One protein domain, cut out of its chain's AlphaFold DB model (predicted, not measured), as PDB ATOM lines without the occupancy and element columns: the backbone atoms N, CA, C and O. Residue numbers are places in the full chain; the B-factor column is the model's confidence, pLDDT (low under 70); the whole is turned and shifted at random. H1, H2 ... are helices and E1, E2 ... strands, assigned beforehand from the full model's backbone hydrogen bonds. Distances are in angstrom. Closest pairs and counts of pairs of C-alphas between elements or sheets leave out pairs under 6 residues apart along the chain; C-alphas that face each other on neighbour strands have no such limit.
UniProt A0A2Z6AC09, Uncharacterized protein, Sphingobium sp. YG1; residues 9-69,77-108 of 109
ATOM      1  N   ILE A   9     287.854 328.238 252.217       83.38
ATOM      2  CA  ILE A   9     286.412 328.437 252.310       83.38
ATOM      3  C   ILE A   9     285.761 327.238 251.627       83.38
ATOM      4  O   ILE A   9     285.941 327.034 250.430       83.38
ATOM      5  N   ILE A  10     285.024 326.443 252.404       88.75
ATOM      6  CA  ILE A  10     284.294 325.273 251.907       88.75
ATOM      7  C   ILE A  10     282.859 325.697 251.596       88.75
ATOM      8  O   ILE A  10     282.129 326.098 252.507       88.75
ATOM      9  N   GLU A  11     282.459 325.595 250.331       90.44
ATOM     10  CA  GLU A  11     281.152 326.029 249.822       90.44
ATOM     11  C   GLU A  11     279.979 325.465 250.633       90.44
ATOM     12  O   GLU A  11     279.065 326.197 251.010       90.44
ATOM     13  N   GLU A  12     280.031 324.179 250.974       92.00
ATOM     14  CA  GLU A  12     278.984 323.499 251.734       92.00
ATOM     15  C   GLU A  12     278.843 324.082 253.147       92.00
ATOM     16  O   GLU A  12     277.730 324.262 253.634       92.00
ATOM     17  N   ILE A  13     279.952 324.478 253.782       91.62
ATOM     18  CA  ILE A  13     279.916 325.126 255.101       91.62
ATOM     19  C   ILE A  13     279.345 326.545 254.985       91.62
ATOM     20  O   ILE A  13     278.608 326.997 255.863       91.62
ATOM     21  N   VAL A  14     279.667 327.273 253.908       92.38
ATOM     22  CA  VAL A  14     279.072 328.597 253.655       92.38
ATOM     23  C   VAL A  14     277.562 328.467 253.466       92.38
ATOM     24  O   VAL A  14     276.803 329.199 254.099       92.38
ATOM     25  N   ARG A  15     277.117 327.489 252.675       94.50
ATOM     26  CA  ARG A  15     275.702 327.174 252.455       94.50
ATOM     27  C   ARG A  15     274.967 326.854 253.759       94.50
ATOM     28  O   ARG A  15     273.927 327.454 254.031       94.50
ATOM     29  N   GLU A  16     275.514 325.970 254.593       93.81
ATOM     30  CA  GLU A  16     274.944 325.618 255.905       93.81
ATOM     31  C   GLU A  16     274.819 326.844 256.834       93.81
ATOM     32  O   GLU A  16     273.814 327.017 257.540       93.81
ATOM     33  N   ARG A  17     275.821 327.737 256.813       94.19
ATOM     34  CA  ARG A  17     275.806 328.996 257.576       94.19
ATOM     35  C   ARG A  17     274.741 329.962 257.072       94.19
ATOM     36  O   ARG A  17     273.993 330.493 257.894       94.19
ATOM     37  N   LEU A  18     274.622 330.149 255.757       94.75
ATOM     38  CA  LEU A  18     273.571 330.973 255.154       94.75
ATOM     39  C   LEU A  18     272.184 330.436 255.514       94.75
ATOM     40  O   LEU A  18     271.331 331.190 255.981       94.75
ATOM     41  N   GLN A  19     271.973 329.122 255.407       94.50
ATOM     42  CA  GLN A  19     270.706 328.491 255.777       94.50
ATOM     43  C   GLN A  19     270.345 328.740 257.248       94.50
ATOM     44  O   GLN A  19     269.192 329.037 257.573       94.50
ATOM     45  N   SER A  20     271.326 328.638 258.146       94.88
ATOM     46  CA  SER A  20     271.117 328.885 259.574       94.88
ATOM     47  C   SER A  20     270.841 330.357 259.883       94.88
ATOM     48  O   SER A  20     269.924 330.645 260.652       94.88
ATOM     49  N   ALA A  21     271.556 331.281 259.239       94.81
ATOM     50  CA  ALA A  21     271.340 332.717 259.388       94.81
ATOM     51  C   ALA A  21     269.948 333.144 258.897       94.81
ATOM     52  O   ALA A  21     269.223 333.829 259.617       94.81
ATOM     53  N   LEU A  22     269.520 332.678 257.719       94.38
ATOM     54  CA  LEU A  22     268.198 332.996 257.168       94.38
ATOM     55  C   LEU A  22     267.061 332.391 258.011       94.38
ATOM     56  O   LEU A  22     266.019 333.025 258.212       94.38
ATOM     57  N   ARG A  23     267.263 331.187 258.568       93.62
ATOM     58  CA  ARG A  23     266.324 330.570 259.521       93.62
ATOM     59  C   ARG A  23     266.184 331.412 260.788       93.62
ATOM     60  O   ARG A  23     265.062 331.671 261.216       93.62
ATOM     61  N   TYR A  24     267.302 331.861 261.354       95.19
ATOM     62  CA  TYR A  24     267.303 332.741 262.520       95.19
ATOM     63  C   TYR A  24     266.634 334.092 262.231       95.19
ATOM     64  O   TYR A  24     265.812 334.550 263.026       95.19
ATOM     65  N   ALA A  25     266.916 334.699 261.074       94.62
ATOM     66  CA  ALA A  25     266.278 335.942 260.644       94.62
ATOM     67  C   ALA A  25     264.753 335.785 260.544       94.62
ATOM     68  O   ALA A  25     264.012 336.640 261.023       94.62
ATOM     69  N   THR A  26     264.279 334.657 260.002       94.06
ATOM     70  CA  THR A  26     262.842 334.349 259.915       94.06
ATOM     71  C   THR A  26     262.207 334.282 261.302       94.06
ATOM     72  O   THR A  26     261.254 335.011 261.566       94.06
ATOM     73  N   ALA A  27     262.769 333.469 262.204       94.88
ATOM     74  CA  ALA A  27     262.252 333.305 263.564       94.88
ATOM     75  C   ALA A  27     262.267 334.629 264.350       94.88
ATOM     76  O   ALA A  27     261.345 334.940 265.102       94.88
ATOM     77  N   THR A  28     263.301 335.445 264.141       96.25
ATOM     78  CA  THR A  28     263.410 336.762 264.772       96.25
ATOM     79  C   THR A  28     262.319 337.701 264.275       96.25
ATOM     80  O   THR A  28     261.632 338.306 265.092       96.25
ATOM     81  N   LEU A  29     262.107 337.787 262.958       95.19
ATOM     82  CA  LEU A  29     261.074 338.636 262.362       95.19
ATOM     83  C   LEU A  29     259.658 338.197 262.744       95.19
ATOM     84  O   LEU A  29     258.797 339.046 262.956       95.19
ATOM     85  N   GLU A  30     259.406 336.891 262.854       93.69
ATOM     86  CA  GLU A  30     258.135 336.358 263.361       93.69
ATOM     87  C   GLU A  30     257.872 336.779 264.814       93.69
ATOM     88  O   GLU A  30     256.727 337.045 265.169       93.69
ATOM     89  N   ARG A  31     258.925 336.917 265.630       96.69
ATOM     90  CA  ARG A  31     258.819 337.368 267.023       96.69
ATOM     91  C   ARG A  31     258.650 338.882 267.166       96.69
ATOM     92  O   ARG A  31     257.871 339.314 268.008       96.69
ATOM     93  N   ILE A  32     259.400 339.685 266.406       96.62
ATOM     94  CA  ILE A  32     259.451 341.149 266.602       96.62
ATOM     95  C   ILE A  32     258.463 341.929 265.728       96.62
ATOM     96  O   ILE A  32     258.076 343.034 266.087       96.62
ATOM     97  N   ASP A  33     258.049 341.370 264.590       95.88
ATOM     98  CA  ASP A  33     257.033 341.950 263.710       95.88
ATOM     99  C   ASP A  33     256.055 340.853 263.252       95.88
ATOM    100  O   ASP A  33     256.051 340.457 262.074       95.88
ATOM    101  N   PRO A  34     255.232 340.323 264.178       93.38
ATOM    102  CA  PRO A  34     254.233 339.303 263.863       93.38
ATOM    103  C   PRO A  34     253.158 339.827 262.901       93.38
ATOM    104  O   PRO A  34     252.609 339.066 262.109       93.38
ATOM    105  N   THR A  35     252.899 341.138 262.917       94.88
ATOM    106  CA  THR A  35     251.927 341.807 262.040       94.88
ATOM    107  C   THR A  35     252.413 342.020 260.607       94.88
ATOM    108  O   THR A  35     251.659 342.531 259.787       94.88
ATOM    109  N   GLN A  36     253.658 341.648 260.295       92.31
ATOM    110  CA  GLN A  36     254.253 341.774 258.960       92.31
ATOM    111  C   GLN A  36     254.229 343.198 258.382       92.31
ATOM    112  O   GLN A  36     254.089 343.386 257.173       92.31
ATOM    113  N   ARG A  37     254.407 344.215 259.235       94.56
ATOM    114  CA  ARG A  37     254.521 345.614 258.791       94.56
ATOM    115  C   ARG A  37     255.821 345.859 258.018       94.56
ATOM    116  O   ARG A  37     255.853 346.686 257.110       94.56
ATOM    117  N   LEU A  38     256.880 345.113 258.333       94.44
ATOM    118  CA  LEU A  38     258.131 345.083 257.580       94.44
ATOM    119  C   LEU A  38     257.969 344.180 256.353       94.44
ATOM    120  O   LEU A  38     257.999 342.952 256.443       94.44
ATOM    121  N   THR A  39     257.804 344.807 255.191       93.94
ATOM    122  CA  THR A  39     257.514 344.116 253.923       93.94
ATOM    123  C   THR A  39     258.753 343.848 253.066       93.94
ATOM    124  O   THR A  39     258.740 342.929 252.240       93.94
ATOM    125  N   HIS A  40     259.826 344.612 253.277       95.31
ATOM    126  CA  HIS A  40     261.087 344.525 252.541       95.31
ATOM    127  C   HIS A  40     262.249 344.353 253.509       95.31
ATOM    128  O   HIS A  40     262.243 344.927 254.597       95.31
ATOM    129  N   LEU A  41     263.240 343.563 253.105       94.75
ATOM    130  CA  LEU A  41     264.417 343.255 253.907       94.75
ATOM    131  C   LEU A  41     265.671 343.461 253.069       94.75
ATOM    132  O   LEU A  41     265.751 342.961 251.948       94.75
ATOM    133  N   GLY A  42     266.646 344.173 253.628       95.12
ATOM    134  CA  GLY A  42     267.998 344.235 253.086       95.12
ATOM    135  C   GLY A  42     268.828 343.070 253.618       95.12
ATOM    136  O   GLY A  42     268.884 342.853 254.828       95.12
ATOM    137  N   ILE A  43     269.472 342.331 252.723       94.38
ATOM    138  CA  ILE A  43     270.466 341.315 253.059       94.38
ATOM    139  C   ILE A  43     271.822 341.847 252.625       94.38
ATOM    140  O   ILE A  43     271.985 342.238 251.470       94.38
ATOM    141  N   ALA A  44     272.788 341.824 253.541       94.88
ATOM    142  CA  ALA A  44     274.192 342.053 253.246       94.88
ATOM    143  C   ALA A  44     275.000 340.834 253.700       94.88
ATOM    144  O   ALA A  44     274.844 340.382 254.837       94.88
ATOM    145  N   ALA A  45     275.843 340.290 252.826       93.25
ATOM    146  CA  ALA A  45     276.699 339.153 253.148       93.25
ATOM    147  C   ALA A  45     278.124 339.382 252.641       93.25
ATOM    148  O   ALA A  45     278.339 339.859 251.529       93.25
ATOM    149  N   PHE A  46     279.103 339.026 253.463       90.81
ATOM    150  CA  PHE A  46     280.520 339.070 253.120       90.81
ATOM    151  C   PHE A  46     281.263 337.964 253.869       90.81
ATOM    152  O   PHE A  46     280.799 337.483 254.907       90.81
ATOM    153  N   VAL A  47     282.421 337.555 253.351       86.12
ATOM    154  CA  VAL A  47     283.295 336.587 254.024       86.12
ATOM    155  C   VAL A  47     284.474 337.332 254.644       86.12
ATOM    156  O   VAL A  47     285.372 337.793 253.937       86.12
ATOM    157  N   SER A  48     284.478 337.428 255.973       82.25
ATOM    158  CA  SER A  48     285.557 338.052 256.742       82.25
ATOM    159  C   SER A  48     286.809 337.168 256.836       82.25
ATOM    160  O   SER A  48     286.740 335.938 256.723       82.25
ATOM    161  N   GLY A  49     287.972 337.800 257.046       73.56
ATOM    162  CA  GLY A  49     289.256 337.105 257.219       73.56
ATOM    163  C   GLY A  49     289.642 336.247 256.011       73.56
ATOM    164  O   GLY A  49     290.133 335.129 256.168       73.56
ATOM    165  N   SER A  50     289.327 336.728 254.809       66.62
ATOM    166  CA  SER A  50     289.370 335.952 253.567       66.62
ATOM    167  C   SER A  50     290.567 336.284 252.668       66.62
ATOM    168  O   SER A  50     290.674 335.762 251.560       66.62
ATOM    169  N   GLU A  51     291.487 337.113 253.158       66.06
ATOM    170  CA  GLU A  51     292.594 337.701 252.391       66.06
ATOM    171  C   GLU A  51     293.555 336.677 251.777       66.06
ATOM    172  O   GLU A  51     294.130 336.942 250.731       66.06
ATOM    173  N   TYR A  52     293.652 335.481 252.365       61.66
ATOM    174  CA  TYR A  52     294.498 334.383 251.876       61.66
ATOM    175  C   TYR A  52     293.721 333.080 251.657       61.66
ATOM    176  O   TYR A  52     294.309 331.999 251.659       61.66
ATOM    177  N   ARG A  53     292.387 333.152 251.547       72.00
ATOM    178  CA  ARG A  53     291.541 331.956 251.466       72.00
ATOM    179  C   ARG A  53     291.080 331.667 250.047       72.00
ATOM    180  O   ARG A  53     290.598 332.557 249.354       72.00
ATOM    181  N   THR A  54     291.141 330.396 249.669       76.75
ATOM    182  CA  THR A  54     290.604 329.894 248.396       76.75
ATOM    183  C   THR A  54     289.212 329.305 248.608       76.75
ATOM    184  O   THR A  54     288.982 328.598 249.593       76.75
ATOM    185  N   TRP A  55     288.288 329.561 247.680       84.25
ATOM    186  CA  TRP A  55     286.970 328.922 247.662       84.25
ATOM    187  C   TRP A  55     287.041 327.554 246.986       84.25
ATOM    188  O   TRP A  55     287.499 327.446 245.849       84.25
ATOM    189  N   LYS A  56     286.572 326.505 247.664       83.06
ATOM    190  CA  LYS A  56     286.501 325.138 247.128       83.06
ATOM    191  C   LYS A  56     285.217 324.441 247.567       83.06
ATOM    192  O   LYS A  56     284.650 324.758 248.611       83.06
ATOM    193  N   THR A  57     284.786 323.448 246.801       81.12
ATOM    194  CA  THR A  57     283.802 322.461 247.269       81.12
ATOM    195  C   THR A  57     284.495 321.365 248.081       81.12
ATOM    196  O   THR A  57     285.696 321.114 247.924       81.12
ATOM    197  N   ARG A  58     283.755 320.656 248.935       77.88
ATOM    198  CA  ARG A  58     284.299 319.539 249.728       77.88
ATOM    199  C   ARG A  58     284.840 318.422 248.830       77.88
ATOM    200  O   ARG A  58     285.882 317.841 249.127       77.88
ATOM    201  N   ALA A  59     284.182 318.176 247.697       73.12
ATOM    202  CA  ALA A  59     284.652 317.229 246.686       73.12
ATOM    203  C   ALA A  59     286.017 317.633 246.095       73.12
ATOM    204  O   ALA A  59     286.884 316.778 245.940       73.12
ATOM    205  N   GLN A  60     286.236 318.927 245.829       70.38
ATOM    206  CA  GLN A  60     287.513 319.457 245.328       70.38
ATOM    207  C   GLN A  60     288.633 319.417 246.375       70.38
ATOM    208  O   GLN A  60     289.799 319.242 246.028       70.38
ATOM    209  N   GLN A  61     288.303 319.591 247.657       62.12
ATOM    210  CA  GLN A  61     289.278 319.429 248.734       62.12
ATOM    211  C   GLN A  61     289.721 317.966 248.872       62.12
ATOM    212  O   GLN A  61     290.907 317.705 249.039       62.12
ATOM    213  N   ASN A  62     288.783 317.020 248.779       64.75
ATOM    214  CA  ASN A  62     289.072 315.596 248.949       64.75
ATOM    215  C   ASN A  62     289.858 314.990 247.775       64.75
ATOM    216  O   ASN A  62     290.577 314.015 247.973       64.75
ATOM    217  N   SER A  63     289.731 315.545 246.566       63.81
ATOM    218  CA  SER A  63     290.436 315.063 245.372       63.81
ATOM    219  C   SER A  63     291.845 315.644 245.196       63.81
ATOM    220  O   SER A  63     292.659 315.046 244.496       63.81
ATOM    221  N   MET A  64     292.169 316.775 245.835       55.03
ATOM    222  CA  MET A  64     293.486 317.415 245.737       55.03
ATOM    223  C   MET A  64     294.321 317.192 247.001       55.03
ATOM    224  O   MET A  64     294.309 317.997 247.933       55.03
ATOM    225  N   GLY A  65     295.121 316.127 247.000       48.53
ATOM    226  CA  GLY A  65     296.238 315.978 247.928       48.53
ATOM    227  C   GLY A  65     297.371 316.955 247.590       48.53
ATOM    228  O   GLY A  65     298.229 316.640 246.777       48.53
ATOM    229  N   GLY A  66     297.394 318.133 248.222       51.00
ATOM    230  CA  GLY A  66     298.662 318.802 248.556       51.00
ATOM    231  C   GLY A  66     299.015 320.157 247.923       51.00
ATOM    232  O   GLY A  66     299.949 320.775 248.423       51.00
ATOM    233  N   SER A  67     298.314 320.688 246.914       45.62
ATOM    234  CA  SER A  67     298.646 322.019 246.362       45.62
ATOM    235  C   SER A  67     297.625 323.095 246.759       45.62
ATOM    236  O   SER A  67     296.516 323.197 246.230       45.62
ATOM    237  N   LEU A  68     298.005 323.917 247.740       54.31
ATOM    238  CA  LEU A  68     297.300 325.146 248.097       54.31
ATOM    239  C   LEU A  68     297.867 326.280 247.238       54.31
ATOM    240  O   LEU A  68     298.962 326.765 247.502       54.31
ATOM    241  N   GLN A  69     297.143 326.694 246.195       52.91
ATOM    242  CA  GLN A  69     297.417 327.987 245.567       52.91
ATOM    243  C   GLN A  69     296.995 329.082 246.550       52.91
ATOM    244  O   GLN A  69     295.804 329.266 246.804       52.91
ATOM    245  N   ARG A  77     286.926 342.689 249.809       76.12
ATOM    246  CA  ARG A  77     285.789 342.209 249.029       76.12
ATOM    247  C   ARG A  77     284.550 342.938 249.516       76.12
ATOM    248  O   ARG A  77     284.120 342.743 250.655       76.12
ATOM    249  N   ALA A  78     283.978 343.765 248.646       83.88
ATOM    250  CA  ALA A  78     282.740 344.465 248.945       83.88
ATOM    251  C   ALA A  78     281.644 343.459 249.352       83.88
ATOM    252  O   ALA A  78     281.542 342.383 248.747       83.88
ATOM    253  N   PRO A  79     280.816 343.778 250.360       89.44
ATOM    254  CA  PRO A  79     279.686 342.935 250.703       89.44
ATOM    255  C   PRO A  79     278.748 342.828 249.504       89.44
ATOM    256  O   PRO A  79     278.490 343.807 248.804       89.44
ATOM    257  N   ILE A  80     278.194 341.641 249.295       92.81
ATOM    258  CA  ILE A  80     277.041 341.515 248.417       92.81
ATOM    259  C   ILE A  80     275.834 342.106 249.149       92.81
ATOM    260  O   ILE A  80     275.674 341.906 250.357       92.81
ATOM    261  N   SER A  81     274.988 342.842 248.440       95.19
ATOM    262  CA  SER A  81     273.787 343.444 249.014       95.19
ATOM    263  C   SER A  81     272.599 343.242 248.094       95.19
ATOM    264  O   SER A  81     272.712 343.453 246.888       95.19
ATOM    265  N   MET A  82     271.453 342.882 248.658       94.94
ATOM    266  CA  MET A  82     270.203 342.746 247.916       94.94
ATOM    267  C   MET A  82     269.010 343.117 248.787       94.94
ATOM    268  O   MET A  82     269.068 343.024 250.014       94.94
ATOM    269  N   VAL A  83     267.914 343.514 248.147       95.56
ATOM    270  CA  VAL A  83     266.636 343.763 248.813       95.56
ATOM    271  C   VAL A  83     265.643 342.709 248.357       95.56
ATOM    272  O   VAL A  83     265.447 342.512 247.160       95.56
ATOM    273  N   ILE A  84     264.996 342.051 249.313       94.00
ATOM    274  CA  ILE A  84     263.995 341.018 249.053       94.00
ATOM    275  C   ILE A  84     262.661 341.377 249.700       94.00
ATOM    276  O   ILE A  84     262.590 342.115 250.687       94.00
ATOM    277  N   ARG A  85     261.578 340.795 249.181       93.38
ATOM    278  CA  ARG A  85     260.302 340.754 249.904       93.38
ATOM    279  C   ARG A  85     260.444 339.825 251.103       93.38
ATOM    280  O   ARG A  85     260.968 338.723 250.964       93.38
ATOM    281  N   ARG A  86     259.893 340.205 252.260       91.88
ATOM    282  CA  ARG A  86     259.918 339.361 253.469       91.88
ATOM    283  C   ARG A  86     259.367 337.950 253.223       91.88
ATOM    284  O   ARG A  86     259.876 336.990 253.794       91.88
ATOM    285  N   ALA A  87     258.364 337.816 252.355       89.62
ATOM    286  CA  ALA A  87     257.769 336.529 251.998       89.62
ATOM    287  C   ALA A  87     258.786 335.530 251.408       89.62
ATOM    288  O   ALA A  87     258.663 334.329 251.654       89.62
ATOM    289  N   ALA A  88     259.829 336.011 250.718       89.25
ATOM    290  CA  ALA A  88     260.869 335.164 250.131       89.25
ATOM    291  C   ALA A  88     261.675 334.389 251.194       89.25
ATOM    292  O   ALA A  88     262.069 333.256 250.946       89.25
ATOM    293  N   LEU A  89     261.827 334.918 252.419       87.12
ATOM    294  CA  LEU A  89     262.475 334.182 253.520       87.12
ATOM    295  C   LEU A  89     261.703 332.930 253.968       87.12
ATOM    296  O   LEU A  89     262.295 332.017 254.554       87.12
ATOM    297  N   ARG A  90     260.381 332.907 253.762       82.62
ATOM    298  CA  ARG A  90     259.505 331.804 254.193       82.62
ATOM    299  C   ARG A  90     259.231 330.820 253.063       82.62
ATOM    300  O   ARG A  90     259.244 329.623 253.314       82.62
ATOM    301  N   LEU A  91     258.971 331.335 251.862       79.44
ATOM    302  CA  LEU A  91     258.477 330.545 250.736       79.44
ATOM    303  C   LEU A  91     259.586 329.789 250.006       79.44
ATOM    304  O   LEU A  91     259.366 328.636 249.651       79.44
ATOM    305  N   ASP A  92     260.755 330.407 249.798       72.31
ATOM    306  CA  ASP A  92     261.765 329.818 248.919       72.31
ATOM    307  C   ASP A  92     263.201 330.151 249.349       72.31
ATOM    308  O   ASP A  92     263.807 331.149 248.956       72.31
ATOM    309  N   ARG A  93     263.754 329.313 250.235       82.06
ATOM    310  CA  ARG A  93     265.086 329.542 250.820       82.06
ATOM    311  C   ARG A  93     266.224 329.068 249.930       82.06
ATOM    312  O   ARG A  93     267.324 329.594 250.055       82.06
ATOM    313  N   THR A  94     265.990 328.076 249.078       87.38
ATOM    314  CA  THR A  94     267.057 327.481 248.265       87.38
ATOM    315  C   THR A  94     267.558 328.458 247.197       87.38
ATOM    316  O   THR A  94     268.764 328.705 247.183       87.38
ATOM    317  N   PRO A  95     266.695 329.103 246.387       90.50
ATOM    318  CA  PRO A  95     267.123 330.109 245.419       90.50
ATOM    319  C   PRO A  95     267.756 331.317 246.095       90.50
ATOM    320  O   PRO A  95     268.806 331.762 245.661       90.50
ATOM    321  N   LEU A  96     267.209 331.772 247.229       91.88
ATOM    322  CA  LEU A  96     267.796 332.890 247.970       91.88
ATOM    323  C   LEU A  96     269.223 332.587 248.459       91.88
ATOM    324  O   LEU A  96     270.078 333.470 248.479       91.88
ATOM    325  N   ILE A  97     269.494 331.345 248.868       94.06
ATOM    326  CA  ILE A  97     270.850 330.929 249.231       94.06
ATOM    327  C   ILE A  97     271.758 330.942 248.000       94.06
ATOM    328  O   ILE A  97     272.880 331.420 248.120       94.06
ATOM    329  N   GLU A  98     271.303 330.463 246.840       93.75
ATOM    330  CA  GLU A  98     272.085 330.516 245.593       93.75
ATOM    331  C   GLU A  98     272.372 331.948 245.141       93.75
ATOM    332  O   GLU A  98     273.516 332.272 244.815       93.75
ATOM    333  N   ASP A  99     271.371 332.825 245.214       93.31
ATOM    334  CA  ASP A  99     271.482 334.243 244.872       93.31
ATOM    335  C   ASP A  99     272.529 334.961 245.734       93.31
ATOM    336  O   ASP A  99     273.107 335.960 245.311       93.31
ATOM    337  N   ILE A 100     272.811 334.447 246.936       94.44
ATOM    338  CA  ILE A 100     273.877 334.940 247.816       94.44
ATOM    339  C   ILE A 100     275.201 334.207 247.555       94.44
ATOM    340  O   ILE A 100     276.262 334.827 247.445       94.44
ATOM    341  N   LEU A 101     275.160 332.880 247.465       94.31
ATOM    342  CA  LEU A 101     276.335 332.019 247.385       94.31
ATOM    343  C   LEU A 101     277.111 332.224 246.081       94.31
ATOM    344  O   LEU A 101     278.339 332.291 246.112       94.31
ATOM    345  N   VAL A 102     276.413 332.347 244.949       93.56
ATOM    346  CA  VAL A 102     277.042 332.490 243.632       93.56
ATOM    347  C   VAL A 102     277.820 333.808 243.526       93.56
ATOM    348  O   VAL A 102     279.002 333.750 243.173       93.56
ATOM    349  N   PRO A 103     277.254 334.987 243.861       92.38
ATOM    350  CA  PRO A 103     278.020 336.229 243.887       92.38
ATOM    351  C   PRO A 103     279.172 336.204 244.889       92.38
ATOM    352  O   PRO A 103     280.255 336.668 244.547       92.38
ATOM    353  N   LEU A 104     278.983 335.617 246.080       91.06
ATOM    354  CA  LEU A 104     280.069 335.462 247.053       91.06
ATOM    355  C   LEU A 104     281.223 334.645 246.473       91.06
ATOM    356  O   LEU A 104     282.363 335.089 246.528       91.06
ATOM    357  N   ARG A 105     280.938 333.490 245.862       90.19
ATOM    358  CA  ARG A 105     281.948 332.622 245.244       90.19
ATOM    359  C   ARG A 105     282.735 333.329 244.141       90.19
ATOM    360  O   ARG A 105     283.947 333.148 244.064       90.19
ATOM    361  N   ARG A 106     282.074 334.143 243.313       87.50
ATOM    362  CA  ARG A 106     282.726 334.919 242.237       87.50
ATOM    363  C   ARG A 106     283.771 335.911 242.749       87.50
ATOM    364  O   ARG A 106     284.630 336.320 241.985       87.50
ATOM    365  N   GLN A 107     283.739 336.289 244.027       85.56
ATOM    366  CA  GLN A 107     284.776 337.145 244.617       85.56
ATOM    367  C   GLN A 107     286.094 336.395 244.898       85.56
ATOM    368  O   GLN A 107     287.080 337.011 245.304       85.56
ATOM    369  N   PHE A 108     286.108 335.068 244.740       79.25
ATOM    370  CA  PHE A 108     287.239 334.182 245.041       79.25
ATOM    371  C   PHE A 108     287.783 333.445 243.810       79.25
ATOM    372  O   PHE A 108     288.640 332.574 243.970       79.25
TER     373      PHE A 108
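Overview. This is residues 9 to 69 and 77 to 108 of the 109 residues of an uncharacterized protein of Sphingobium sp. YG1 (UniProt A0A2Z6AC09). The model is a loose rod with the long helix H1 along its length; the shorter helix H4 crosses H1 steeply, and a two-strand ribbon, E1 and E3, packs on H4. E2 and small H2 sit near the beginning of H1, where residues 62 to 67 stick out; residues 30 to 35 stick out at the other end. The printed part has 93 residues, in the order H1 E1 E2 H2 E3 H3 H4, of mixed class, helices and strands; E1 and E3 are antiparallel. The radius of gyration of the C-alphas is 15.7 A and the spans are 54 by 24 by 19 A.

Along the chain. Find C-alpha 11 at (281.152, 326.029, 249.822); from there H1 runs 31.3 A to residue 32. Next come E1, residues 40 to 45, 16.5 A; E2, residues 54 to 56; and H2, residues 58 to 63. Past the cut, find E3, residues 80 to 85, 16.8 A, then H3, residues 88 to 91, and H4, residues 93 to 106, which runs 20.3 A to C-alpha 106 at (282.726, 334.919, 242.237).

Arrangement. Look at Leu 18 and Ile 97, the closest C-alphas of H1 and H4, 6.5 A apart: these helices touch at a steep tilt of 48 degrees, opposite ways. H1 touches H3 with residues 22 to 26 alone, closest at the C-alphas of Thr 26 and Leu 89, 6.4 A. Between E1 and E3, N 43 and O 82 are within hydrogen-bond range at 2.8 A. The closest C-alphas of E3 and H4, Ile 80 and Leu 104, are 6.9 A apart. Residues 9 to 10 pair with residues 55 to 56 of E2, parallel. H2 is close to H1 but not clearly touching, 6.9 A between the C-alphas of Glu 12 and Arg 58. Every O i to N i+4 pair is within range in H1 and H2, 9 of 10 in H4; H3 is too short for one.

Size, cuts and confidence. The C-alphas farthest apart, Thr 35 and Gly 66, are 53.8 A apart. Residues 70 to 76 are not printed, a gap of 18.7 A from C-alpha 69 to C-alpha 77. Of the links printed whole, none is long. The pLDDT is under 70 at residues 50 to 52 and 61 to 69.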